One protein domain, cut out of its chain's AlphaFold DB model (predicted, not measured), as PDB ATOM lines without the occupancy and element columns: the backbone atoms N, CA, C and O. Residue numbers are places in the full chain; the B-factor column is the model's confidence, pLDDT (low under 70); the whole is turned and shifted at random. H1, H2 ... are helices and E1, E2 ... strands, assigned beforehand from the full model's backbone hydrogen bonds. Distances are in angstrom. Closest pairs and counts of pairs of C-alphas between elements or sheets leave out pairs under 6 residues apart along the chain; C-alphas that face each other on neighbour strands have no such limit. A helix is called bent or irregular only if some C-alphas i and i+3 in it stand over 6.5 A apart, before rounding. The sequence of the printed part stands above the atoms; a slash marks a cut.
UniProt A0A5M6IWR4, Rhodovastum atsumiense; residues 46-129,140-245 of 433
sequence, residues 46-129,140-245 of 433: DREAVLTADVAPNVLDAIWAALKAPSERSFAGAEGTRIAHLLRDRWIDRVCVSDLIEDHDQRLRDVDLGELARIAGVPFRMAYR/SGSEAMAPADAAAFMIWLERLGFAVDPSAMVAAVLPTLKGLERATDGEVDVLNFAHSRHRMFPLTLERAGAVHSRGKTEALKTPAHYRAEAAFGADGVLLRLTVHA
ATOM      1  N   ASP A  46      -8.603 108.059  29.674       37.84
ATOM      2  CA  ASP A  46      -7.399 107.318  30.097       37.84
ATOM      3  C   ASP A  46      -6.732 106.559  28.929       37.84
ATOM      4  O   ASP A  46      -5.700 105.908  29.104       37.84
ATOM      5  N   ARG A  47      -7.269 106.659  27.700       43.59
ATOM      6  CA  ARG A  47      -6.559 106.242  26.471       43.59
ATOM      7  C   ARG A  47      -5.383 107.172  26.116       43.59
ATOM      8  O   ARG A  47      -4.689 106.908  25.137       43.59
ATOM      9  N   GLU A  48      -5.139 108.225  26.905       45.56
ATOM     10  CA  GLU A  48      -3.923 109.051  26.841       45.56
ATOM     11  C   GLU A  48      -2.673 108.331  27.400       45.56
ATOM     12  O   GLU A  48      -1.550 108.812  27.238       45.56
ATOM     13  N   ALA A  49      -2.831 107.139  27.991       45.88
ATOM     14  CA  ALA A  49      -1.716 106.245  28.285       45.88
ATOM     15  C   ALA A  49      -1.150 105.638  26.989       45.88
ATOM     16  O   ALA A  49      -1.895 105.217  26.103       45.88
ATOM     17  N   VAL A  50       0.179 105.563  26.893       54.25
ATOM     18  CA  VAL A  50       0.897 104.828  25.842       54.25
ATOM     19  C   VAL A  50       0.216 103.473  25.619       54.25
ATOM     20  O   VAL A  50       0.158 102.654  26.539       54.25
ATOM     21  N   LEU A  51      -0.312 103.233  24.412       67.62
ATOM     22  CA  LEU A  51      -0.824 101.908  24.064       67.62
ATOM     23  C   LEU A  51       0.381 100.983  24.017       67.62
ATOM     24  O   LEU A  51       1.169 101.066  23.080       67.62
ATOM     25  N   THR A  52       0.531 100.183  25.065       78.81
ATOM     26  CA  THR A  52       1.593  99.194  25.209       78.81
ATOM     27  C   THR A  52       0.961  97.830  25.015       78.81
ATOM     28  O   THR A  52      -0.026  97.517  25.685       78.81
ATOM     29  N   ALA A  53       1.488  97.052  24.079       84.56
ATOM     30  CA  ALA A  53       1.030  95.696  23.828       84.56
ATOM     31  C   ALA A  53       2.217  94.738  23.768       84.56
ATOM     32  O   ALA A  53       3.213  95.036  23.109       84.56
ATOM     33  N   ASP A  54       2.070  93.584  24.417       87.19
ATOM     34  CA  ASP A  54       3.004  92.473  24.286       87.19
ATOM     35  C   ASP A  54       2.804  91.782  22.938       87.19
ATOM     36  O   ASP A  54       1.685  91.427  22.552       87.19
ATOM     37  N   VAL A  55       3.907  91.581  22.226       89.69
ATOM     38  CA  VAL A  55       3.940  91.040  20.870       89.69
ATOM     39  C   VAL A  55       4.893  89.856  20.815       89.69
ATOM     40  O   VAL A  55       5.967  89.862  21.426       89.69
ATOM     41  N   ALA A  56       4.503  88.831  20.058       90.06
ATOM     42  CA  ALA A  56       5.352  87.678  19.815       90.06
ATOM     43  C   ALA A  56       6.701  88.116  19.197       90.06
ATOM     44  O   ALA A  56       6.714  88.953  18.287       90.06
ATOM     45  N   PRO A  57       7.836  87.549  19.649       89.38
ATOM     46  CA  PRO A  57       9.178  87.895  19.177       89.38
ATOM     47  C   PRO A  57       9.320  88.016  17.653       89.38
ATOM     48  O   PRO A  57       9.802  89.028  17.150       89.38
ATOM     49  N   ASN A  58       8.836  87.012  16.921       91.25
ATOM     50  CA  ASN A  58       8.900  86.946  15.462       91.25
ATOM     51  C   ASN A  58       8.088  88.055  14.782       91.25
ATOM     52  O   ASN A  58       8.508  88.578  13.755       91.25
ATOM     53  N   VAL A  59       6.941  88.430  15.353       92.56
ATOM     54  CA  VAL A  59       6.076  89.471  14.790       92.56
ATOM     55  C   VAL A  59       6.698  90.846  14.997       92.56
ATOM     56  O   VAL A  59       6.733  91.641  14.065       92.56
ATOM     57  N   LEU A  60       7.260  91.115  16.178       93.94
ATOM     58  CA  LEU A  60       7.940  92.384  16.442       93.94
ATOM     59  C   LEU A  60       9.151  92.585  15.516       93.94
ATOM     60  O   LEU A  60       9.315  93.661  14.934       93.94
ATOM     61  N   ASP A  61       9.961  91.536  15.340       94.12
ATOM     62  CA  ASP A  61      11.115  91.551  14.439       94.12
ATOM     63  C   ASP A  61      10.674  91.757  12.972       94.12
ATOM     64  O   ASP A  61      11.271  92.569  12.258       94.12
ATOM     65  N   ALA A  62       9.585  91.103  12.543       94.94
ATOM     66  CA  ALA A  62       9.009  91.264  11.205       94.94
ATOM     67  C   ALA A  62       8.488  92.688  10.950       94.94
ATOM     68  O   ALA A  62       8.772  93.258   9.897       94.94
ATOM     69  N   ILE A  63       7.799  93.309  11.919       95.38
ATOM     70  CA  ILE A  63       7.339  94.706  11.808       95.38
ATOM     71  C   ILE A  63       8.534  95.640  11.606       95.38
ATOM     72  O   ILE A  63       8.515  96.492  10.716       95.38
ATOM     73  N   TRP A  64       9.586  95.499  12.418       95.81
ATOM     74  CA  TRP A  64      10.758  96.365  12.304       95.81
ATOM     75  C   TRP A  64      11.513  96.158  10.988       95.81
ATOM     76  O   TRP A  64      11.965  97.128  10.374       95.81
ATOM     77  N   ALA A  65      11.632  94.911  10.527       95.12
ATOM     78  CA  ALA A  65      12.201  94.607   9.219       95.12
ATOM     79  C   ALA A  65      11.384  95.254   8.087       95.12
ATOM     80  O   ALA A  65      11.960  95.947   7.245       95.12
ATOM     81  N   ALA A  66      10.056  95.119   8.122       94.94
ATOM     82  CA  ALA A  66       9.149  95.708   7.145       94.94
ATOM     83  C   ALA A  66       9.225  97.244   7.133       94.94
ATOM     84  O   ALA A  66       9.302  97.851   6.069       94.94
ATOM     85  N   LEU A  67       9.290  97.904   8.295       94.50
ATOM     86  CA  LEU A  67       9.402  99.368   8.364       94.50
ATOM     87  C   LEU A  67      10.702  99.910   7.749       94.50
ATOM     88  O   LEU A  67      10.697 101.027   7.225       94.50
ATOM     89  N   LYS A  68      11.793  99.134   7.795       93.94
ATOM     90  CA  LYS A  68      13.080  99.482   7.167       93.94
ATOM     91  C   LYS A  68      13.104  99.243   5.658       93.94
ATOM     92  O   LYS A  68      13.924  99.852   4.975       93.94
ATOM     93  N   ALA A  69      12.251  98.359   5.145       92.38
ATOM     94  CA  ALA A  69      12.182  98.083   3.718       92.38
ATOM     95  C   ALA A  69      11.670  99.318   2.944       92.38
ATOM     96  O   ALA A  69      10.843 100.079   3.472       92.38
ATOM     97  N   PRO A  70      12.151  99.540   1.706       86.62
ATOM     98  CA  PRO A  70      11.698 100.646   0.873       86.62
ATOM     99  C   PRO A  70      10.190 100.545   0.637       86.62
ATOM    100  O   PRO A  70       9.664  99.479   0.330       86.62
ATOM    101  N   SER A  71       9.488 101.661   0.824       80.19
ATOM    102  CA  SER A  71       8.045 101.733   0.599       80.19
ATOM    103  C   SER A  71       7.781 102.112  -0.849       80.19
ATOM    104  O   SER A  71       8.082 103.233  -1.263       80.19
ATOM    105  N   GLU A  72       7.186 101.195  -1.599       71.62
ATOM    106  CA  GLU A  72       6.562 101.503  -2.878       71.62
ATOM    107  C   GLU A  72       5.074 101.728  -2.624       71.62
ATOM    108  O   GLU A  72       4.339 100.808  -2.269       71.62
ATOM    109  N   ARG A  73       4.621 102.978  -2.755       63.09
ATOM    110  CA  ARG A  73       3.185 103.259  -2.778       63.09
ATOM    111  C   ARG A  73       2.640 102.788  -4.119       63.09
ATOM    112  O   ARG A  73       2.910 103.418  -5.139       63.09
ATOM    113  N   SER A  74       1.840 101.733  -4.108       58.47
ATOM    114  CA  SER A  74       0.930 101.445  -5.213       58.47
ATOM    115  C   SER A  74      -0.347 102.257  -4.976       58.47
ATOM    116  O   SER A  74      -0.894 102.232  -3.876       58.47
ATOM    117  N   PHE A  75      -0.802 103.066  -5.940       58.94
ATOM    118  CA  PHE A  75      -2.083 103.771  -5.792       58.94
ATOM    119  C   PHE A  75      -2.843 103.959  -7.109       58.94
ATOM    120  O   PHE A  75      -2.260 104.192  -8.166       58.94
ATOM    121  N   ALA A  76      -4.170 104.021  -6.932       51.78
ATOM    122  CA  ALA A  76      -5.112 104.922  -7.609       51.78
ATOM    123  C   ALA A  76      -5.768 104.495  -8.934       51.78
ATOM    124  O   ALA A  76      -5.719 105.240  -9.908       51.78
ATOM    125  N   GLY A  77      -6.481 103.368  -8.972       53.66
ATOM    126  CA  GLY A  77      -7.393 103.085 -10.096       53.66
ATOM    127  C   GLY A  77      -8.848 102.820  -9.708       53.66
ATOM    128  O   GLY A  77      -9.762 103.360 -10.324       53.66
ATOM    129  N   ALA A  78      -9.084 101.987  -8.691       62.44
ATOM    130  CA  ALA A  78     -10.410 101.392  -8.466       62.44
ATOM    131  C   ALA A  78     -10.782 101.165  -6.988       62.44
ATOM    132  O   ALA A  78     -11.732 100.435  -6.694       62.44
ATOM    133  N   GLU A  79     -10.060 101.783  -6.050       79.50
ATOM    134  CA  GLU A  79     -10.197 101.528  -4.608       79.50
ATOM    135  C   GLU A  79     -11.632 101.759  -4.104       79.50
ATOM    136  O   GLU A  79     -12.203 100.902  -3.432       79.50
ATOM    137  N   GLY A  80     -12.277 102.859  -4.516       78.88
ATOM    138  CA  GLY A  80     -13.655 103.166  -4.114       78.88
ATOM    139  C   GLY A  80     -14.675 102.109  -4.555       78.88
ATOM    140  O   GLY A  80     -15.544 101.725  -3.772       78.88
ATOM    141  N   THR A  81     -14.547 101.582  -5.778       81.56
ATOM    142  CA  THR A  81     -15.424 100.517  -6.298       81.56
ATOM    143  C   THR A  81     -15.189  99.199  -5.563       81.56
ATOM    144  O   THR A  81     -16.148  98.496  -5.236       81.56
ATOM    145  N   ARG A  82     -13.923  98.876  -5.262       86.31
ATOM    146  CA  ARG A  82     -13.549  97.690  -4.482       86.31
ATOM    147  C   ARG A  82     -14.105  97.773  -3.062       86.31
ATOM    148  O   ARG A  82     -14.797  96.854  -2.638       86.31
ATOM    149  N   ILE A  83     -13.896  98.890  -2.364       89.50
ATOM    150  CA  ILE A  83     -14.439  99.123  -1.017       89.50
ATOM    151  C   ILE A  83     -15.968  99.010  -1.034       89.50
ATOM    152  O   ILE A  83     -16.535  98.272  -0.233       89.50
ATOM    153  N   ALA A  84     -16.649  99.645  -1.991       87.00
ATOM    154  CA  ALA A  84     -18.102  99.535  -2.113       87.00
ATOM    155  C   ALA A  84     -18.584  98.084  -2.315       87.00
ATOM    156  O   ALA A  84     -19.668  97.726  -1.853       87.00
ATOM    157  N   HIS A  85     -17.798  97.236  -2.987       87.06
ATOM    158  CA  HIS A  85     -18.087  95.806  -3.107       87.06
ATOM    159  C   HIS A  85     -17.916  95.067  -1.772       87.06
ATOM    160  O   HIS A  85     -18.823  94.336  -1.378       87.06
ATOM    161  N   LEU A  86     -16.812  95.308  -1.055       89.44
ATOM    162  CA  LEU A  86     -16.519  94.673   0.239       89.44
ATOM    163  C   LEU A  86     -17.573  94.982   1.311       89.44
ATOM    164  O   LEU A  86     -17.849  94.159   2.177       89.44
ATOM    165  N   LEU A  87     -18.197  96.158   1.249       89.38
ATOM    166  CA  LEU A  87     -19.172  96.591   2.251       89.38
ATOM    167  C   LEU A  87     -20.564  95.956   2.105       89.38
ATOM    168  O   LEU A  87     -21.378  96.096   3.023       89.38
ATOM    169  N   ARG A  88     -20.864  95.254   1.002       84.69
ATOM    170  CA  ARG A  88     -22.210  94.700   0.747       84.69
ATOM    171  C   ARG A  88     -22.641  93.668   1.786       84.69
ATOM    172  O   ARG A  88     -23.782  93.707   2.240       84.69
ATOM    173  N   ASP A  89     -21.724  92.795   2.191       80.81
ATOM    174  CA  ASP A  89     -22.041  91.622   3.015       80.81
ATOM    175  C   ASP A  89     -21.930  91.905   4.527       80.81
ATOM    176  O   ASP A  89     -22.118  91.012   5.355       80.81
ATOM    177  N   ARG A  90     -21.640  93.163   4.908       86.31
ATOM    178  CA  ARG A  90     -21.362  93.630   6.288       86.31
ATOM    179  C   ARG A  90     -20.260  92.860   7.032       86.31
ATOM    180  O   ARG A  90     -20.060  93.092   8.221       86.31
ATOM    181  N   TRP A  91     -19.536  92.003   6.324       92.31
ATOM    182  CA  TRP A  91     -18.373  91.244   6.760       92.31
ATOM    183  C   TRP A  91     -17.373  91.228   5.613       92.31
ATOM    184  O   TRP A  91     -17.760  91.082   4.456       92.31
ATOM    185  N   ILE A  92     -16.098  91.386   5.944       94.81
ATOM    186  CA  ILE A  92     -15.002  91.412   4.982       94.81
ATOM    187  C   ILE A  92     -14.106  90.222   5.291       94.81
ATOM    188  O   ILE A  92     -13.518  90.161   6.372       94.81
ATOM    189  N   ASP A  93     -14.046  89.268   4.365       94.31
ATOM    190  CA  ASP A  93     -13.226  88.061   4.493       94.31
ATOM    191  C   ASP A  93     -11.743  88.427   4.700       94.31
ATOM    192  O   ASP A  93     -11.251  89.404   4.128       94.31
ATOM    193  N   ARG A  94     -11.015  87.631   5.494       95.06
ATOM    194  CA  ARG A  94      -9.602  87.861   5.849       95.06
ATOM    195  C   ARG A  94      -8.734  88.105   4.623       95.06
ATOM    196  O   ARG A  94      -7.972  89.061   4.614       95.06
ATOM    197  N   VAL A  95      -8.913  87.293   3.582       92.94
ATOM    198  CA  VAL A  95      -8.192  87.431   2.307       92.94
ATOM    199  C   VAL A  95      -8.427  88.811   1.694       92.94
ATOM    200  O   VAL A  95      -7.482  89.486   1.315       92.94
ATOM    201  N   CYS A  96      -9.673  89.292   1.681       94.31
ATOM    202  CA  CYS A  96      -9.991  90.605   1.128       94.31
ATOM    203  C   CYS A  96      -9.391  91.760   1.939       94.31
ATOM    204  O   CYS A  96      -9.030  92.775   1.348       94.31
ATOM    205  N   VAL A  97      -9.309  91.623   3.268       93.88
ATOM    206  CA  VAL A  97      -8.623  92.597   4.131       93.88
ATOM    207  C   VAL A  97      -7.116  92.577   3.868       93.88
ATOM    208  O   VAL A  97      -6.533  93.645   3.710       93.88
ATOM    209  N   SER A  98      -6.502  91.392   3.790       93.88
ATOM    210  CA  SER A  98      -5.075  91.239   3.488       93.88
ATOM    211  C   SER A  98      -4.717  91.862   2.145       93.88
ATOM    212  O   SER A  98      -3.861  92.738   2.101       93.88
ATOM    213  N   ASP A  99      -5.438  91.504   1.079       92.31
ATOM    214  CA  ASP A  99      -5.205  92.054  -0.256       92.31
ATOM    215  C   ASP A  99      -5.356  93.582  -0.269       92.31
ATOM    216  O   ASP A  99      -4.569  94.284  -0.897       92.31
ATOM    217  N   LEU A 100      -6.372  94.113   0.425       91.88
ATOM    218  CA  LEU A 100      -6.575  95.557   0.526       91.88
ATOM    219  C   LEU A 100      -5.398  96.234   1.236       91.88
ATOM    220  O   LEU A 100      -4.983  97.305   0.828       91.88
ATOM    221  N   ILE A 101      -4.852  95.642   2.296       93.25
ATOM    222  CA  ILE A 101      -3.718  96.214   3.029       93.25
ATOM    223  C   ILE A 101      -2.427  96.132   2.204       93.25
ATOM    224  O   ILE A 101      -1.689  97.117   2.128       93.25
ATOM    225  N   GLU A 102      -2.170  94.991   1.565       91.19
ATOM    226  CA  GLU A 102      -1.000  94.774   0.706       91.19
ATOM    227  C   GLU A 102      -0.985  95.705  -0.509       91.19
ATOM    228  O   GLU A 102       0.085  96.173  -0.906       91.19
ATOM    229  N   ASP A 103      -2.158  96.029  -1.064       89.81
ATOM    230  CA  ASP A 103      -2.291  97.012  -2.143       89.81
ATOM    231  C   ASP A 103      -1.774  98.397  -1.727       89.81
ATOM    232  O   ASP A 103      -1.222  99.115  -2.559       89.81
ATOM    233  N   HIS A 104      -1.931  98.788  -0.457       89.69
ATOM    234  CA  HIS A 104      -1.416 100.069   0.034       89.69
ATOM    235  C   HIS A 104       0.062  99.994   0.430       89.69
ATOM    236  O   HIS A 104       0.802 100.964   0.237       89.69
ATOM    237  N   ASP A 105       0.489  98.882   1.033       92.00
ATOM    238  CA  ASP A 105       1.864  98.691   1.487       92.00
ATOM    239  C   ASP A 105       2.289  97.218   1.401       92.00
ATOM    240  O   ASP A 105       2.042  96.415   2.302       92.00
ATOM    241  N   GLN A 106       2.998  96.871   0.323       91.88
ATOM    242  CA  GLN A 106       3.445  95.499   0.048       91.88
ATOM    243  C   GLN A 106       4.399  94.936   1.111       91.88
ATOM    244  O   GLN A 106       4.561  93.721   1.214       91.88
ATOM    245  N   ARG A 107       5.010  95.796   1.940       93.31
ATOM    246  CA  ARG A 107       5.906  95.382   3.035       93.31
ATOM    247  C   ARG A 107       5.169  94.587   4.115       93.31
ATOM    248  O   ARG A 107       5.813  93.952   4.944       93.31
ATOM    249  N   LEU A 108       3.837  94.628   4.113       93.19
ATOM    250  CA  LEU A 108       2.984  93.900   5.047       93.19
ATOM    251  C   LEU A 108       2.661  92.462   4.618       93.19
ATOM    252  O   LEU A 108       2.104  91.732   5.431       93.19
ATOM    253  N   ARG A 109       3.036  92.031   3.404       90.50
ATOM    254  CA  ARG A 109       2.733  90.685   2.879       90.50
ATOM    255  C   ARG A 109       3.241  89.550   3.773       90.50
ATOM    256  O   ARG A 109       2.527  88.585   4.016       90.50
ATOM    257  N   ASP A 110       4.466  89.683   4.278       87.81
ATOM    258  CA  ASP A 110       5.115  88.649   5.099       87.81
ATOM    259  C   ASP A 110       4.897  88.857   6.609       87.81
ATOM    260  O   ASP A 110       5.484  88.157   7.439       87.81
ATOM    261  N   VAL A 111       4.065  89.830   6.992       92.44
ATOM    262  CA  VAL A 111       3.739  90.118   8.392       92.44
ATOM    263  C   VAL A 111       2.412  89.451   8.746       92.44
ATOM    264  O   VAL A 111       1.445  89.525   7.992       92.44
ATOM    265  N   ASP A 112       2.328  88.815   9.917       93.69
ATOM    266  CA  ASP A 112       1.088  88.169  10.361       93.69
ATOM    267  C   ASP A 112       0.002  89.204  10.702       93.69
ATOM    268  O   ASP A 112      -0.133  89.666  11.838       93.69
ATOM    269  N   LEU A 113      -0.808  89.553   9.700       93.62
ATOM    270  CA  LEU A 113      -1.922  90.490   9.843       93.62
ATOM    271  C   LEU A 113      -2.984  90.011  10.842       93.62
ATOM    272  O   LEU A 113      -3.689  90.843  11.409       93.62
ATOM    273  N   GLY A 114      -3.112  88.700  11.070       93.69
ATOM    274  CA  GLY A 114      -4.053  88.160  12.051       93.69
ATOM    275  C   GLY A 114      -3.632  88.514  13.472       93.69
ATOM    276  O   GLY A 114      -4.437  89.024  14.257       93.69
ATOM    277  N   GLU A 115      -2.349  88.322  13.771       92.62
ATOM    278  CA  GLU A 115      -1.774  88.693  15.061       92.62
ATOM    279  C   GLU A 115      -1.750  90.216  15.256       92.62
ATOM    280  O   GLU A 115      -2.112  90.703  16.329       92.62
ATOM    281  N   LEU A 116      -1.433  90.994  14.212       93.81
ATOM    282  CA  LEU A 116      -1.527  92.459  14.278       93.81
ATOM    283  C   LEU A 116      -2.956  92.939  14.559       93.81
ATOM    284  O   LEU A 116      -3.151  93.814  15.401       93.81
ATOM    285  N   ALA A 117      -3.958  92.361  13.894       94.62
ATOM    286  CA  ALA A 117      -5.361  92.702  14.119       94.62
ATOM    287  C   ALA A 117      -5.802  92.364  15.554       94.62
ATOM    288  O   ALA A 117      -6.516  93.140  16.193       94.62
ATOM    289  N   ARG A 118      -5.316  91.241  16.106       93.56
ATOM    290  CA  ARG A 118      -5.531  90.866  17.512       93.56
ATOM    291  C   ARG A 118      -4.910  91.885  18.470       93.56
ATOM    292  O   ARG A 118      -5.585  92.315  19.403       93.56
ATOM    293  N   ILE A 119      -3.661  92.291  18.236       91.44
ATOM    294  CA  ILE A 119      -2.952  93.309  19.034       91.44
ATOM    295  C   ILE A 119      -3.670  94.664  18.963       91.44
ATOM    296  O   ILE A 119      -3.786  95.360  19.971       91.44
ATOM    297  N   ALA A 120      -4.199  95.017  17.791       91.56
ATOM    298  CA  ALA A 120      -4.984  96.227  17.576       91.56
ATOM    299  C   ALA A 120      -6.382  96.187  18.230       91.56
ATOM    300  O   ALA A 120      -7.082  97.196  18.223       91.56
ATOM    301  N   GLY A 121      -6.804  95.051  18.801       91.94
ATOM    302  CA  GLY A 121      -8.120  94.890  19.432       91.94
ATOM    303  C   GLY A 121      -9.276  94.679  18.445       91.94
ATOM    304  O   GLY A 121     -10.437  94.711  18.848       91.94
ATOM    305  N   VAL A 122      -8.972  94.419  17.172       94.00
ATOM    306  CA  VAL A 122      -9.933  94.211  16.077       94.00
ATOM    307  C   VAL A 122      -9.707  92.844  15.412       94.00
ATOM    308  O   VAL A 122      -9.403  92.769  14.225       94.00
ATOM    309  N   PRO A 123      -9.804  91.732  16.169       93.00
ATOM    310  CA  PRO A 123      -9.451  90.416  15.655       93.00
ATOM    311  C   PRO A 123     -10.413  89.958  14.557       93.00
ATOM    312  O   PRO A 123     -11.618  90.231  14.606       93.00
ATOM    313  N   PHE A 124      -9.894  89.158  13.626       95.06
ATOM    314  CA  PHE A 124     -10.735  88.369  12.735       95.06
ATOM    315  C   PHE A 124     -11.624  87.424  13.552       95.06
ATOM    316  O   PHE A 124     -11.204  86.840  14.553       95.06
ATOM    317  N   ARG A 125     -12.878  87.287  13.130       94.31
ATOM    318  CA  ARG A 125     -13.878  86.414  13.747       94.31
ATOM    319  C   ARG A 125     -14.359  85.414  12.712       94.31
ATOM    320  O   ARG A 125     -14.434  85.730  11.530       94.31
ATOM    321  N   MET A 126     -14.742  84.224  13.158       93.88
ATOM    322  CA  MET A 126     -15.424  83.280  12.279       93.88
ATOM    323  C   MET A 126     -16.816  83.827  11.933       93.88
ATOM    324  O   MET A 126     -17.661  83.979  12.818       93.88
ATOM    325  N   ALA A 127     -17.050  84.133  10.660       90.38
ATOM    326  CA  ALA A 127     -18.327  84.593  10.132       90.38
ATOM    327  C   ALA A 127     -18.915  83.530   9.205       90.38
ATOM    328  O   ALA A 127     -18.205  82.909   8.419       90.38
ATOM    329  N   TYR A 128     -20.226  83.326   9.285       87.00
ATOM    330  CA  TYR A 128     -20.927  82.297   8.521       87.00
ATOM    331  C   TYR A 128     -21.879  82.944   7.522       87.00
ATOM    332  O   TYR A 128     -22.674  83.816   7.885       87.00
ATOM    333  N   ARG A 129     -21.831  82.507   6.260       79.94
ATOM    334  CA  ARG A 129     -22.765  82.996   5.237       79.94
ATOM    335  C   ARG A 129     -24.147  82.385   5.462       79.94
ATOM    336  O   ARG A 129     -24.294  81.169   5.550       79.94
ATOM    337  N   SER A 140     -21.052  77.395   5.627       79.00
ATOM    338  CA  SER A 140     -19.668  77.736   5.289       79.00
ATOM    339  C   SER A 140     -19.246  78.975   6.076       79.00
ATOM    340  O   SER A 140     -19.869  80.035   5.953       79.00
ATOM    341  N   GLY A 141     -18.214  78.809   6.903       86.12
ATOM    342  CA  GLY A 141     -17.597  79.872   7.686       86.12
ATOM    343  C   GLY A 141     -16.230  80.263   7.134       86.12
ATOM    344  O   GLY A 141     -15.506  79.411   6.619       86.12
ATOM    345  N   SER A 142     -15.893  81.538   7.249       90.69
ATOM    346  CA  SER A 142     -14.574  82.099   6.951       90.69
ATOM    347  C   SER A 142     -14.171  83.069   8.058       90.69
ATOM    348  O   SER A 142     -15.017  83.649   8.741       90.69
ATOM    349  N   GLU A 143     -12.866  83.251   8.261       95.31
ATOM    350  CA  GLU A 143     -12.381  84.355   9.087       95.31
ATOM    351  C   GLU A 143     -12.681  85.676   8.381       95.31
ATOM    352  O   GLU A 143     -12.297  85.869   7.228       95.31
ATOM    353  N   ALA A 144     -13.366  86.580   9.068       95.31
ATOM    354  CA  ALA A 144     -13.794  87.859   8.536       95.31
ATOM    355  C   ALA A 144     -13.822  88.933   9.627       95.31
ATOM    356  O   ALA A 144     -13.769  88.656  10.827       95.31
ATOM    357  N   MET A 145     -13.930  90.184   9.202       95.62
ATOM    358  CA  MET A 145     -13.967  91.347  10.076       95.62
ATOM    359  C   MET A 145     -15.140  92.257   9.709       95.62
ATOM    360  O   MET A 145     -15.517  92.372   8.541       95.62
ATOM    361  N   ALA A 146     -15.740  92.901  10.712       95.06
ATOM    362  CA  ALA A 146     -16.752  93.921  10.464       95.06
ATOM    363  C   ALA A 146     -16.113  95.134   9.758       95.06
ATOM    364  O   ALA A 146     -14.969  95.474  10.055       95.06
ATOM    365  N   PRO A 147     -16.827  95.849   8.875       95.75
ATOM    366  CA  PRO A 147     -16.277  97.008   8.180       95.75
ATOM    367  C   PRO A 147     -15.633  98.074   9.074       95.75
ATOM    368  O   PRO A 147     -14.576  98.597   8.732       95.75
ATOM    369  N   ALA A 148     -16.236  98.382  10.225       95.62
ATOM    370  CA  ALA A 148     -15.671  99.342  11.174       95.62
ATOM    371  C   ALA A 148     -14.358  98.852  11.789       95.62
ATOM    372  O   ALA A 148     -13.400  99.617  11.860       95.62
ATOM    373  N   ASP A 149     -14.292  97.569  12.145       96.69
ATOM    374  CA  ASP A 149     -13.084  96.933  12.665       96.69
ATOM    375  C   ASP A 149     -11.968  96.943  11.587       96.69
ATOM    376  O   ASP A 149     -10.822  97.264  11.892       96.69
ATOM    377  N   ALA A 150     -12.299  96.715  10.305       96.94
ATOM    378  CA  ALA A 150     -11.324  96.760   9.206       96.94
ATOM    379  C   ALA A 150     -10.785  98.179   8.959       96.94
ATOM    380  O   ALA A 150      -9.583  98.368   8.767       96.94
ATOM    381  N   ALA A 151     -11.657  99.190   9.017       97.19
ATOM    382  CA  ALA A 151     -11.255 100.591   8.942       97.19
ATOM    383  C   ALA A 151     -10.344 100.977  10.123       97.19
ATOM    384  O   ALA A 151      -9.309 101.614   9.922       97.19
ATOM    385  N   ALA A 152     -10.694 100.555  11.342       96.88
ATOM    386  CA  ALA A 152      -9.878 100.761  12.534       96.88
ATOM    387  C   ALA A 152      -8.513 100.065  12.428       96.88
ATOM    388  O   ALA A 152      -7.494 100.655  12.787       96.88
ATOM    389  N   PHE A 153      -8.459  98.860  11.853       97.56
ATOM    390  CA  PHE A 153      -7.200  98.160  11.616       97.56
ATOM    391  C   PHE A 153      -6.288  98.927  10.646       97.56
ATOM    392  O   PHE A 153      -5.106  99.118  10.931       97.56
ATOM    393  N   MET A 154      -6.833  99.461   9.547       97.06
ATOM    394  CA  MET A 154      -6.074 100.315   8.624       97.06
ATOM    395  C   MET A 154      -5.558 101.600   9.301       97.06
ATOM    396  O   MET A 154      -4.417 101.998   9.064       97.06
ATOM    397  N   ILE A 155      -6.355 102.234  10.175       96.06
ATOM    398  CA  ILE A 155      -5.914 103.384  10.993       96.06
ATOM    399  C   ILE A 155      -4.743 102.980  11.894       96.06
ATOM    400  O   ILE A 155      -3.767 103.723  12.027       96.06
ATOM    401  N   TRP A 156      -4.824 101.805  12.519       96.00
ATOM    402  CA  TRP A 156      -3.777 101.297  13.397       96.00
ATOM    403  C   TRP A 156      -2.470 101.024  12.637       96.00
ATOM    404  O   TRP A 156      -1.401 101.405  13.113       96.00
ATOM    405  N   LEU A 157      -2.542 100.463  11.427       96.00
ATOM    406  CA  LEU A 157      -1.378 100.253  10.557       96.00
ATOM    407  C   LEU A 157      -0.752 101.573  10.082       96.00
ATOM    408  O   LEU A 157       0.472 101.716  10.120       96.00
ATOM    409  N   GLU A 158      -1.570 102.569   9.714       95.06
ATOM    410  CA  GLU A 158      -1.085 103.931   9.426       95.06
ATOM    411  C   GLU A 158      -0.358 104.511  10.651       95.06
ATOM    412  O   GLU A 158       0.719 105.099  10.532       95.06
ATOM    413  N   ARG A 159      -0.916 104.316  11.854       94.31
ATOM    414  CA  ARG A 159      -0.317 104.776  13.116       94.31
ATOM    415  C   ARG A 159       0.998 104.068  13.440       94.31
ATOM    416  O   ARG A 159       1.880 104.700  14.019       94.31
ATOM    417  N   LEU A 160       1.135 102.798  13.067       94.38
ATOM    418  CA  LEU A 160       2.378 102.032  13.179       94.38
ATOM    419  C   LEU A 160       3.427 102.474  12.137       94.38
ATOM    420  O   LEU A 160       4.594 102.102  12.229       94.38
ATOM    421  N   GLY A 161       3.043 103.342  11.196       93.81
ATOM    422  CA  GLY A 161       3.947 104.014  10.270       93.81
ATOM    423  C   GLY A 161       4.010 103.393   8.874       93.81
ATOM    424  O   GLY A 161       4.826 103.835   8.060       93.81
ATOM    425  N   PHE A 162       3.154 102.413   8.580       94.88
ATOM    426  CA  PHE A 162       2.993 101.867   7.233       94.88
ATOM    427  C   PHE A 162       2.275 102.860   6.311       94.88
ATOM    428  O   PHE A 162       1.561 103.756   6.759       94.88
ATOM    429  N   ALA A 163       2.464 102.708   5.002       92.88
ATOM    430  CA  ALA A 163       1.910 103.580   3.968       92.88
ATOM    431  C   ALA A 163       0.428 103.290   3.652       92.88
ATOM    432  O   ALA A 163      -0.037 103.573   2.549       92.88
ATOM    433  N   VAL A 164      -0.321 102.778   4.632       92.69
ATOM    434  CA  VAL A 164      -1.756 102.491   4.539       92.69
ATOM    435  C   VAL A 164      -2.552 103.792   4.646       92.69
ATOM    436  O   VAL A 164      -2.328 104.585   5.557       92.69
ATOM    437  N   ASP A 165      -3.487 104.016   3.720       92.44
ATOM    438  CA  ASP A 165      -4.394 105.168   3.760       92.44
ATOM    439  C   ASP A 165      -5.815 104.703   4.100       92.44
ATOM    440  O   ASP A 165      -6.513 104.182   3.236       92.44
ATOM    441  N   PRO A 166      -6.287 104.896   5.342       94.75
ATOM    442  CA  PRO A 166      -7.624 104.463   5.747       94.75
ATOM    443  C   PRO A 166      -8.753 105.371   5.222       94.75
ATOM    444  O   PRO A 166      -9.923 105.081   5.466       94.75
ATOM    445  N   SER A 167      -8.445 106.484   4.540       94.44
ATOM    446  CA  SER A 167      -9.417 107.553   4.247       94.44
ATOM    447  C   SER A 167     -10.659 107.074   3.496       94.44
ATOM    448  O   SER A 167     -11.776 107.418   3.890       94.44
ATOM    449  N   ALA A 168     -10.487 106.285   2.431       93.56
ATOM    450  CA  ALA A 168     -11.601 105.816   1.610       93.56
ATOM    451  C   ALA A 168     -12.498 104.838   2.385       93.56
ATOM    452  O   ALA A 168     -13.726 104.965   2.368       93.56
ATOM    453  N   MET A 169     -11.883 103.920   3.133       94.88
ATOM    454  CA  MET A 169     -12.587 102.943   3.958       94.88
ATOM    455  C   MET A 169     -13.356 103.623   5.101       94.88
ATOM    456  O   MET A 169     -14.545 103.369   5.295       94.88
ATOM    457  N   VAL A 170     -12.723 104.571   5.801       95.94
ATOM    458  CA  VAL A 170     -13.370 105.372   6.850       95.94
ATOM    459  C   VAL A 170     -14.546 106.167   6.289       95.94
ATOM    460  O   VAL A 170     -15.628 106.137   6.872       95.94
ATOM    461  N   ALA A 171     -14.375 106.847   5.152       94.94
ATOM    462  CA  ALA A 171     -15.443 107.632   4.533       94.94
ATOM    463  C   ALA A 171     -16.661 106.772   4.159       94.94
ATOM    464  O   ALA A 171     -17.798 107.228   4.299       94.94
ATOM    465  N   ALA A 172     -16.434 105.530   3.729       94.12
ATOM    466  CA  ALA A 172     -17.494 104.600   3.368       94.12
ATOM    467  C   ALA A 172     -18.213 103.999   4.595       94.12
ATOM    468  O   ALA A 172     -19.424 103.782   4.550       94.12
ATOM    469  N   VAL A 173     -17.503 103.776   5.707       94.69
ATOM    470  CA  VAL A 173     -18.080 103.202   6.937       94.69
ATOM    471  C   VAL A 173     -18.775 104.250   7.809       94.69
ATOM    472  O   VAL A 173     -19.829 103.969   8.384       94.69
ATOM    473  N   LEU A 174     -18.238 105.471   7.892       94.62
ATOM    474  CA  LEU A 174     -18.697 106.527   8.804       94.62
ATOM    475  C   LEU A 174     -20.220 106.799   8.769       94.62
ATOM    476  O   LEU A 174     -20.802 106.997   9.839       94.62
ATOM    477  N   PRO A 175     -20.917 106.787   7.610       94.00
ATOM    478  CA  PRO A 175     -22.368 106.961   7.568       94.00
ATOM    479  C   PRO A 175     -23.147 105.885   8.329       94.00
ATOM    480  O   PRO A 175     -24.214 106.187   8.858       94.00
ATOM    481  N   THR A 176     -22.619 104.660   8.411       91.94
ATOM    482  CA  THR A 176     -23.284 103.526   9.076       91.94
ATOM    483  C   THR A 176     -23.214 103.612  10.603       91.94
ATOM    484  O   THR A 176     -24.028 102.995  11.283       91.94
ATOM    485  N   LEU A 177     -22.292 104.422  11.137       92.81
ATOM    486  CA  LEU A 177     -22.093 104.628  12.575       92.81
ATOM    487  C   LEU A 177     -22.927 105.791  13.138       92.81
ATOM    488  O   LEU A 177     -22.960 106.024  14.348       92.81
ATOM    489  N   LYS A 178     -23.600 106.565  12.277       87.38
ATOM    490  CA  LYS A 178     -24.398 107.717  12.710       87.38
ATOM    491  C   LYS A 178     -25.624 107.260  13.500       87.38
ATOM    492  O   LYS A 178     -26.445 106.500  13.003       87.38
ATOM    493  N   GLY A 179     -25.790 107.818  14.697       84.69
ATOM    494  CA  GLY A 179     -26.966 107.580  15.541       84.69
ATOM    495  C   GLY A 179     -26.861 106.359  16.455       84.69
ATOM    496  O   GLY A 179     -27.835 106.043  17.131       84.69
ATOM    497  N   LEU A 180     -25.701 105.698  16.510       88.75
ATOM    498  CA  LEU A 180     -25.446 104.660  17.502       88.75
ATOM    499  C   LEU A 180     -25.406 105.263  18.915       88.75
ATOM    500  O   LEU A 180     -24.718 106.253  19.163       88.75
ATOM    501  N   GLU A 181     -26.131 104.654  19.856       90.19
ATOM    502  CA  GLU A 181     -26.070 105.022  21.281       90.19
ATOM    503  C   GLU A 181     -24.837 104.439  21.984       90.19
ATOM    504  O   GLU A 181     -24.405 104.939  23.024       90.19
ATOM    505  N   ARG A 182     -24.291 103.351  21.434       91.50
ATOM    506  CA  ARG A 182     -23.110 102.641  21.926       91.50
ATOM    507  C   ARG A 182     -22.241 102.278  20.735       91.50
ATOM    508  O   ARG A 182     -22.782 101.888  19.706       91.50
ATOM    509  N   ALA A 183     -20.932 102.393  20.904       92.06
ATOM    510  CA  ALA A 183     -19.949 102.088  19.877       92.06
ATOM    511  C   ALA A 183     -18.893 101.122  20.428       92.06
ATOM    512  O   ALA A 183     -18.576 101.172  21.621       92.06
ATOM    513  N   THR A 184     -18.369 100.245  19.576       92.38
ATOM    514  CA  THR A 184     -17.170  99.449  19.861       92.38
ATOM    515  C   THR A 184     -15.914 100.319  19.784       92.38
ATOM    516  O   THR A 184     -15.934 101.424  19.243       92.38
ATOM    517  N   ASP A 185     -14.792  99.806  20.285       88.81
ATOM    518  CA  ASP A 185     -13.499 100.488  20.208       88.81
ATOM    519  C   ASP A 185     -13.101 100.835  18.761       88.81
ATOM    520  O   ASP A 185     -12.693 101.967  18.497       88.81
ATOM    521  N   GLY A 186     -13.295  99.907  17.815       91.56
ATOM    522  CA  GLY A 186     -13.031 100.153  16.395       91.56
ATOM    523  C   GLY A 186     -13.955 101.221  15.799       91.56
ATOM    524  O   GLY A 186     -13.510 102.103  15.067       91.56
ATOM    525  N   GLU A 187     -15.237 101.219  16.166       95.00
ATOM    526  CA  GLU A 187     -16.188 102.253  15.738       95.00
ATOM    527  C   GLU A 187     -15.817 103.639  16.292       95.00
ATOM    528  O   GLU A 187     -15.925 104.639  15.580       95.00
ATOM    529  N   VAL A 188     -15.330 103.712  17.536       93.19
ATOM    530  CA  VAL A 188     -14.822 104.953  18.144       93.19
ATOM    531  C   VAL A 188     -13.588 105.471  17.403       93.19
ATOM    532  O   VAL A 188     -13.497 106.676  17.152       93.19
ATOM    533  N   ASP A 189     -12.663 104.592  17.015       92.62
ATOM    534  CA  ASP A 189     -11.472 104.980  16.249       92.62
ATOM    535  C   ASP A 189     -11.862 105.568  14.879       92.62
ATOM    536  O   ASP A 189     -11.354 106.622  14.483       92.62
ATOM    537  N   VAL A 190     -12.849 104.970  14.199       95.69
ATOM    538  CA  VAL A 190     -13.408 105.483  12.935       95.69
ATOM    539  C   VAL A 190     -14.100 106.840  13.127       95.69
ATOM    540  O   VAL A 190     -13.850 107.772  12.360       95.69
ATOM    541  N   LEU A 191     -14.936 106.993  14.162       94.81
ATOM    542  CA  LEU A 191     -15.634 108.253  14.467       94.81
ATOM    543  C   LEU A 191     -14.658 109.403  14.766       94.81
ATOM    544  O   LEU A 191     -14.904 110.553  14.388       94.81
ATOM    545  N   ASN A 192     -13.533 109.096  15.413       92.06
ATOM    546  CA  ASN A 192     -12.523 110.077  15.803       92.06
ATOM    547  C   ASN A 192     -11.436 110.304  14.748       92.06
ATOM    548  O   ASN A 192     -10.602 111.199  14.934       92.06
ATOM    549  N   PHE A 193     -11.425 109.546  13.647       94.12
ATOM    550  CA  PHE A 193     -10.346 109.553  12.659       94.12
ATOM    551  C   PHE A 193      -9.984 110.965  12.183       94.12
ATOM    552  O   PHE A 193      -8.841 111.391  12.322       94.12
ATOM    553  N   ALA A 194     -10.960 111.749  11.717       91.94
ATOM    554  CA  ALA A 194     -10.703 113.088  11.177       91.94
ATOM    555  C   ALA A 194     -10.054 114.051  12.193       91.94
ATOM    556  O   ALA A 194      -9.259 114.913  11.818       91.94
ATOM    557  N   HIS A 195     -10.372 113.905  13.482       89.00
ATOM    558  CA  HIS A 195      -9.841 114.759  14.549       89.00
ATOM    559  C   HIS A 195      -8.481 114.279  15.072       89.00
ATOM    560  O   HIS A 195      -7.662 115.097  15.503       89.00
ATOM    561  N   SER A 196      -8.250 112.964  15.048       89.62
ATOM    562  CA  SER A 196      -7.099 112.307  15.672       89.62
ATOM    563  C   SER A 196      -5.980 111.947  14.695       89.62
ATOM    564  O   SER A 196      -4.834 111.830  15.136       89.62
ATOM    565  N   ARG A 197      -6.252 111.824  13.386       93.12
ATOM    566  CA  ARG A 197      -5.260 111.431  12.371       93.12
ATOM    567  C   ARG A 197      -3.979 112.254  12.514       93.12
ATOM    568  O   ARG A 197      -4.007 113.486  12.578       93.12
ATOM    569  N   HIS A 198      -2.847 111.558  12.598       92.69
ATOM    570  CA  HIS A 198      -1.508 112.130  12.792       92.69
ATOM    571  C   HIS A 198      -1.257 112.880  14.116       92.69
ATOM    572  O   HIS A 198      -0.179 113.449  14.295       92.69
ATOM    573  N   ARG A 199      -2.216 112.888  15.048       91.50
ATOM    574  CA  ARG A 199      -2.136 113.526  16.377       91.50
ATOM    575  C   ARG A 199      -2.280 112.525  17.528       91.50
ATOM    576  O   ARG A 199      -2.308 112.937  18.682       91.50
ATOM    577  N   MET A 200      -2.396 111.236  17.211       88.50
ATOM    578  CA  MET A 200      -2.573 110.153  18.178       88.50
ATOM    579  C   MET A 200      -1.343 109.977  19.074       88.50
ATOM    580  O   MET A 200      -0.221 110.303  18.682       88.50
ATOM    581  N   PHE A 201      -1.572 109.416  20.260       86.88
ATOM    582  CA  PHE A 201      -0.525 109.044  21.206       86.88
ATOM    583  C   PHE A 201       0.484 108.063  20.593       86.88
ATOM    584  O   PHE A 201       0.135 107.321  19.663       86.88
ATOM    585  N   PRO A 202       1.717 108.003  21.122       91.38
ATOM    586  CA  PRO A 202       2.682 106.999  20.708       91.38
ATOM    587  C   PRO A 202       2.107 105.585  20.856       91.38
ATOM    588  O   PRO A 202       1.396 105.290  21.821       91.38
ATOM    589  N   LEU A 203       2.362 104.736  19.866       93.50
ATOM    590  CA  LEU A 203       2.041 103.311  19.909       93.50
ATOM    591  C   LEU A 203       3.314 102.555  20.282       93.50
ATOM    592  O   LEU A 203       4.316 102.719  19.593       93.50
ATOM    593  N   THR A 204       3.277 101.760  21.349       93.81
ATOM    594  CA  THR A 204       4.425 100.985  21.831       93.81
ATOM    595  C   THR A 204       4.117  99.497  21.769       93.81
ATOM    596  O   THR A 204       3.125  99.027  22.317       93.81
ATOM    597  N   LEU A 205       4.984  98.746  21.108       93.81
ATOM    598  CA  LEU A 205       4.957  97.292  21.066       93.81
ATOM    599  C   LEU A 205       6.161  96.773  21.846       93.81
ATOM    600  O   LEU A 205       7.286  97.211  21.594       93.81
ATOM    601  N   GLU A 206       5.933  95.865  22.786       93.31
ATOM    602  CA  GLU A 206       6.974  95.248  23.608       93.31
ATOM    603  C   GLU A 206       7.108  93.768  23.273       93.31
ATOM    604  O   GLU A 206       6.131  93.082  22.974       93.31
ATOM    605  N   ARG A 207       8.340  93.262  23.288       93.19
ATOM    606  CA  ARG A 207       8.611  91.844  23.067       93.19
ATOM    607  C   ARG A 207       8.114  91.063  24.283       93.19
ATOM    608  O   ARG A 207       8.601  91.271  25.394       93.19
ATOM    609  N   ALA A 208       7.189  90.133  24.066       88.31
ATOM    610  CA  ALA A 208       6.645  89.307  25.137       88.31
ATOM    611  C   ALA A 208       7.763  88.552  25.883       88.31
ATOM    612  O   ALA A 208       8.615  87.908  25.265       88.31
ATOM    613  N   GLY A 209       7.756  88.633  27.218       82.12
ATOM    614  CA  GLY A 209       8.741  87.967  28.080       82.12
ATOM    615  C   GLY A 209      10.132  88.615  28.107       82.12
ATOM    616  O   GLY A 209      11.063  88.020  28.648       82.12
ATOM    617  N   ALA A 210      10.301  89.811  27.540       78.19
ATOM    618  CA  ALA A 210      11.585  90.501  27.544       78.19
ATOM    619  C   ALA A 210      11.995  91.012  28.934       78.19
ATOM    620  O   ALA A 210      11.239  91.689  29.632       78.19
ATOM    621  N   VAL A 211      13.261  90.778  29.286       75.88
ATOM    622  CA  VAL A 211      13.924  91.467  30.397       75.88
ATOM    623  C   VAL A 211      14.537  92.752  29.854       75.88
ATOM    624  O   VAL A 211      15.422  92.728  28.998       75.88
ATOM    625  N   HIS A 212      14.056  93.891  30.348       73.94
ATOM    626  CA  HIS A 212      14.526  95.199  29.914       73.94
ATOM    627  C   HIS A 212      15.996  95.394  30.306       73.94
ATOM    628  O   HIS A 212      16.331  95.505  31.485       73.94
ATOM    629  N   SER A 213      16.872  95.465  29.307       73.81
ATOM    630  CA  SER A 213      18.285  95.814  29.465       73.81
ATOM    631  C   SER A 213      18.600  97.072  28.655       73.81
ATOM    632  O   SER A 213      17.962  97.348  27.638       73.81
ATOM    633  N   ARG A 214      19.558  97.885  29.119       76.62
ATOM    634  CA  ARG A 214      20.014  99.057  28.359       76.62
ATOM    635  C   ARG A 214      20.864  98.587  27.180       76.62
ATOM    636  O   ARG A 214      22.002  98.177  27.385       76.62
ATOM    637  N   GLY A 215      20.324  98.681  25.972       81.38
ATOM    638  CA  GLY A 215      21.082  98.530  24.733       81.38
ATOM    639  C   GLY A 215      20.960  99.757  23.833       81.38
ATOM    640  O   GLY A 215      20.761 100.879  24.305       81.38
ATOM    641  N   LYS A 216      21.128  99.546  22.525       91.75
ATOM    642  CA  LYS A 216      21.083 100.612  21.514       91.75
ATOM    643  C   LYS A 216      19.647 101.003  21.157       91.75
ATOM    644  O   LYS A 216      18.723 100.198  21.265       91.75
ATOM    645  N   THR A 217      19.478 102.221  20.653       93.44
ATOM    646  CA  THR A 217      18.226 102.679  20.040       93.44
ATOM    647  C   THR A 217      18.487 103.058  18.590       93.44
ATOM    648  O   THR A 217      19.457 103.752  18.294       93.44
ATOM    649  N   GLU A 218      17.619 102.612  17.690       95.69
ATOM    650  CA  GLU A 218      17.604 103.019  16.286       95.69
ATOM    651  C   GLU A 218      16.301 103.763  16.002       95.69
ATOM    652  O   GLU A 218      15.256 103.431  16.557       95.69
ATOM    653  N   ALA A 219      16.346 104.778  15.142       95.81
ATOM    654  CA  ALA A 219      15.164 105.538  14.767       95.81
ATOM    655  C   ALA A 219      15.089 105.711  13.252       95.81
ATOM    656  O   ALA A 219      16.102 105.954  12.596       95.81
ATOM    657  N   LEU A 220      13.877 105.638  12.708       95.56
ATOM    658  CA  LEU A 220      13.598 105.927  11.306       95.56
ATOM    659  C   LEU A 220      12.383 106.844  11.171       95.56
ATOM    660  O   LEU A 220      11.499 106.884  12.031       95.56
ATOM    661  N   LYS A 221      12.345 107.600  10.072       94.31
ATOM    662  CA  LYS A 221      11.159 108.350   9.654       94.31
ATOM    663  C   LYS A 221      10.481 107.597   8.525       94.31
ATOM    664  O   LYS A 221      11.128 107.267   7.537       94.31
ATOM    665  N   THR A 222       9.187 107.354   8.663       90.31
ATOM    666  CA  THR A 222       8.398 106.691   7.624       90.31
ATOM    667  C   THR A 222       7.995 107.683   6.525       90.31
ATOM    668  O   THR A 222       8.065 108.900   6.743       90.31
ATOM    669  N   PRO A 223       7.530 107.209   5.353       85.69
ATOM    670  CA  PRO A 223       7.052 108.085   4.277       85.69
ATOM    671  C   PRO A 223       5.920 109.033   4.704       85.69
ATOM    672  O   PRO A 223       5.835 110.155   4.218       85.69
ATOM    673  N   ALA A 224       5.082 108.617   5.660       84.50
ATOM    674  CA  ALA A 224       4.015 109.437   6.239       84.50
ATOM    675  C   ALA A 224       4.494 110.338   7.403       84.50
ATOM    676  O   ALA A 224       3.683 110.879   8.155       84.50
ATOM    677  N   HIS A 225       5.811 110.500   7.563       91.56
ATOM    678  CA  HIS A 225       6.481 111.297   8.597       91.56
ATOM    679  C   HIS A 225       6.288 110.822  10.044       91.56
ATOM    680  O   HIS A 225       6.608 111.565  10.977       91.56
ATOM    681  N   TYR A 226       5.829 109.589  10.262       94.38
ATOM    682  CA  TYR A 226       5.864 108.990  11.595       94.38
ATOM    683  C   TYR A 226       7.316 108.704  11.985       94.38
ATOM    684  O   TYR A 226       8.143 108.368  11.135       94.38
ATOM    685  N   ARG A 227       7.641 108.852  13.270       96.00
ATOM    686  CA  ARG A 227       8.965 108.520  13.812       96.00
ATOM    687  C   ARG A 227       8.861 107.196  14.554       96.00
ATOM    688  O   ARG A 227       8.210 107.151  15.592       96.00
ATOM    689  N   ALA A 228       9.481 106.154  14.016       96.50
ATOM    690  CA  ALA A 228       9.568 104.846  14.653       96.50
ATOM    691  C   ALA A 228      10.918 104.711  15.366       96.50
ATOM    692  O   ALA A 228      11.956 105.003  14.776       96.50
ATOM    693  N   GLU A 229      10.893 104.288  16.624       96.44
ATOM    694  CA  GLU A 229      12.050 104.095  17.494       96.44
ATOM    695  C   GLU A 229      12.088 102.651  17.985       96.44
ATOM    696  O   GLU A 229      11.170 102.188  18.660       96.44
ATOM    697  N   ALA A 230      13.158 101.944  17.651       95.75
ATOM    698  CA  ALA A 230      13.415 100.577  18.061       95.75
ATOM    699  C   ALA A 230      14.472 100.565  19.168       95.75
ATOM    700  O   ALA A 230      15.584 101.058  18.973       95.75
ATOM    701  N   ALA A 231      14.140  99.998  20.324       94.31
ATOM    702  CA  ALA A 231      15.069  99.782  21.425       94.31
ATOM    703  C   ALA A 231      15.483  98.311  21.482       94.31
ATOM    704  O   ALA A 231      14.640  97.411  21.522       94.31
ATOM    705  N   PHE A 232      16.791  98.084  21.511       93.56
ATOM    706  CA  PHE A 232      17.401  96.763  21.526       93.56
ATOM    707  C   PHE A 232      18.022  96.473  22.888       93.56
ATOM    708  O   PHE A 232      18.467  97.390  23.582       93.56
ATOM    709  N   GLY A 233      18.078  95.195  23.249       90.81
ATOM    710  CA  GLY A 233      18.845  94.706  24.385       90.81
ATOM    711  C   GLY A 233      20.347  94.757  24.123       90.81
ATOM    712  O   GLY A 233      20.806  95.066  23.017       90.81
ATOM    713  N   ALA A 234      21.134  94.447  25.152       87.50
ATOM    714  CA  ALA A 234      22.592  94.339  25.026       87.50
ATOM    715  C   ALA A 234      23.026  93.219  24.054       87.50
ATOM    716  O   ALA A 234      24.085  93.304  23.441       87.50
ATOM    717  N   ASP A 235      22.183  92.204  23.887       87.00
ATOM    718  CA  ASP A 235      22.310  91.086  22.948       87.00
ATOM    719  C   ASP A 235      21.927  91.445  21.498       87.00
ATOM    720  O   ASP A 235      22.034  90.612  20.600       87.00
ATOM    721  N   GLY A 236      21.485  92.682  21.248       86.81
ATOM    722  CA  GLY A 236      21.032  93.130  19.932       86.81
ATOM    723  C   GLY A 236      19.622  92.666  19.564       86.81
ATOM    724  O   GLY A 236      19.192  92.905  18.435       86.81
ATOM    725  N   VAL A 237      18.885  92.051  20.493       90.75
ATOM    726  CA  VAL A 237      17.498  91.620  20.289       90.75
ATOM    727  C   VAL A 237      16.559  92.819  20.409       90.75
ATOM    728  O   VAL A 237      16.705  93.643  21.309       90.75
ATOM    729  N   LEU A 238      15.582  92.943  19.507       93.06
ATOM    730  CA  LEU A 238      14.595  94.024  19.547       93.06
ATOM    731  C   LEU A 238      13.635  93.822  20.724       93.06
ATOM    732  O   LEU A 238      12.879  92.853  20.745       93.06
ATOM    733  N   LEU A 239      13.640  94.733  21.696       93.50
ATOM    734  CA  LEU A 239      12.808  94.622  22.899       93.50
ATOM    735  C   LEU A 239      11.546  95.477  22.815       93.50
ATOM    736  O   LEU A 239      10.511  95.089  23.348       93.50
ATOM    737  N   ARG A 240      11.627  96.640  22.163       94.00
ATOM    738  CA  ARG A 240      10.518  97.595  22.095       94.00
ATOM    739  C   ARG A 240      10.533  98.368  20.785       94.00
ATOM    740  O   ARG A 240      11.589  98.818  20.350       94.00
ATOM    741  N   LEU A 241       9.357  98.591  20.211       95.50
ATOM    742  CA  LEU A 241       9.132  99.485  19.079       95.50
ATOM    743  C   LEU A 241       8.117 100.557  19.476       95.50
ATOM    744  O   LEU A 241       6.990 100.231  19.829       95.50
ATOM    745  N   THR A 242       8.499 101.830  19.405       95.75
ATOM    746  CA  THR A 242       7.617 102.971  19.689       95.75
ATOM    747  C   THR A 242       7.439 103.820  18.441       95.75
ATOM    748  O   THR A 242       8.419 104.240  17.836       95.75
ATOM    749  N   VAL A 243       6.201 104.114  18.050       96.19
ATOM    750  CA  VAL A 243       5.902 104.943  16.877       96.19
ATOM    751  C   VAL A 243       5.166 106.209  17.290       96.19
ATOM    752  O   VAL A 243       4.095 106.161  17.896       96.19
ATOM    753  N   HIS A 244       5.743 107.357  16.943       94.75
ATOM    754  CA  HIS A 244       5.222 108.685  17.244       94.75
ATOM    755  C   HIS A 244       4.552 109.305  16.019       94.75
ATOM    756  O   HIS A 244       5.151 109.402  14.942       94.75
ATOM    757  N   ALA A 245       3.328 109.801  16.207       93.75
ATOM    758  CA  ALA A 245       2.620 110.543  15.175       93.75
ATOM    759  C   ALA A 245       3.258 111.930  14.939       93.75
ATOM    760  O   ALA A 245       3.687 112.584  15.896       93.75
TER     761      ALA A 245
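This is residues 46 to 129 and 140 to 245 of the 433 residues of a protein of Rhodovastum atsumiense (UniProt A0A5M6IWR4). Two lobes lie end to end: a twisted five-strand sheet with H1 packed over one face, and a cluster of crossed helices, H2 to H7, with H5 in its middle and the small strand pair E2 and E3 at its side. H4 and the last residue of H5, Arg 159, come near the sheet where the lobes meet. The printed part has 190 residues with seven named helices and seven named strands, in the order E1 H1 H2 H3 H4 E2 E3 H5 H6 H7 E4 E5 E6 E7; the large sheet runs E1 E4 E7 E6 E5, mixed, and E2 E3 is antiparallel. The class is mixed, helices and strands; the whole is compact, with a radius of gyration of the C-alphas of 16.7 A and spans of 51 by 36 by 34 A.

The large sheet holds E1, residues 51 to 55, from C-alpha 51 at (-0.824, 101.908, 24.064), E4, 203 to 207, E5, 217 to 221, E6, 227 to 232, 16.4 A long, and E7, 238 to 244, 17.6 A, ending at C-alpha 244 at (5.222, 108.685, 17.244). H1 is residues 57 to 68, 17.1 A. H2 is 79 to 86, H3 94 to 104, 15.8 A, H4 113 to 119, H5 147 to 159, 18.4 A, from (-16.277, 97.008, 8.180), H6 167 to 177, 15.4 A, and H7 185 to 196, 14.2 A. E2 is 125 to 128 and E3 141 to 145.

E1 and E4 are parallel, with N 55 and O 206 at 2.8 A; E4 and E7 are antiparallel, with N 205 and O 241 at 2.8 A. E5, E6 and E7 form a meander, each strand the antiparallel neighbour of the one before, with N 218 and O 230 at 2.9 A and N 229 and O 242 at 2.8 A; with E4, antiparallel to E7, they make a Greek key, four successive strands with the first beside the fourth. H1 is on this sheet, two layers, at a height of 8.6 A, over E4, E7 and only just E6, with 3 C-alphas there. H4 only grazes the sheet with residues 115 to 119. H5 touches H7, Asp 149 and Gly 186 having the closest C-alphas at 4.9 A, at a steep tilt of 51 degrees. H5 and H6 are a helical hairpin, touching with residues 147 to 151 of H5 alone, the closest C-alphas being Ala 151 and Val 170, 5.6 A. H2 touches H6, the C-alphas of Ile 83 and Met 169 being closest at 6.5 A. H3 and H5 are close but not clearly touching, at 7.1 A between the C-alphas of Val 97 and Ala 150. In E2 and E3, N 127 and O 142 are 2.8 A apart; residues 92 to 93 pair antiparallel with 144 to 145 of E3. Every O i to N i+4 pair is within hydrogen-bond range in H1, H2, H4 and H5, against 6 of 7 in H3, 4 of 7 in H6 and 6 of 8 in H7. H7 is irregular, C-alphas 191 and 194 being 7.6 A apart, and H6 only just, C-alphas 172 and 175 being 6.9 A apart.

The C-alphas farthest apart are those of Gly 179 and Asp 235, 52.5 A. Residues 130 to 139 are not printed, and C-alphas 129 and 140 are 6.1 A apart across the cut. Of the links that are printed whole, none is long. The mean pLDDT of the printed part is 88.9; residues 46 to 51 and 73 to 78 are under 70.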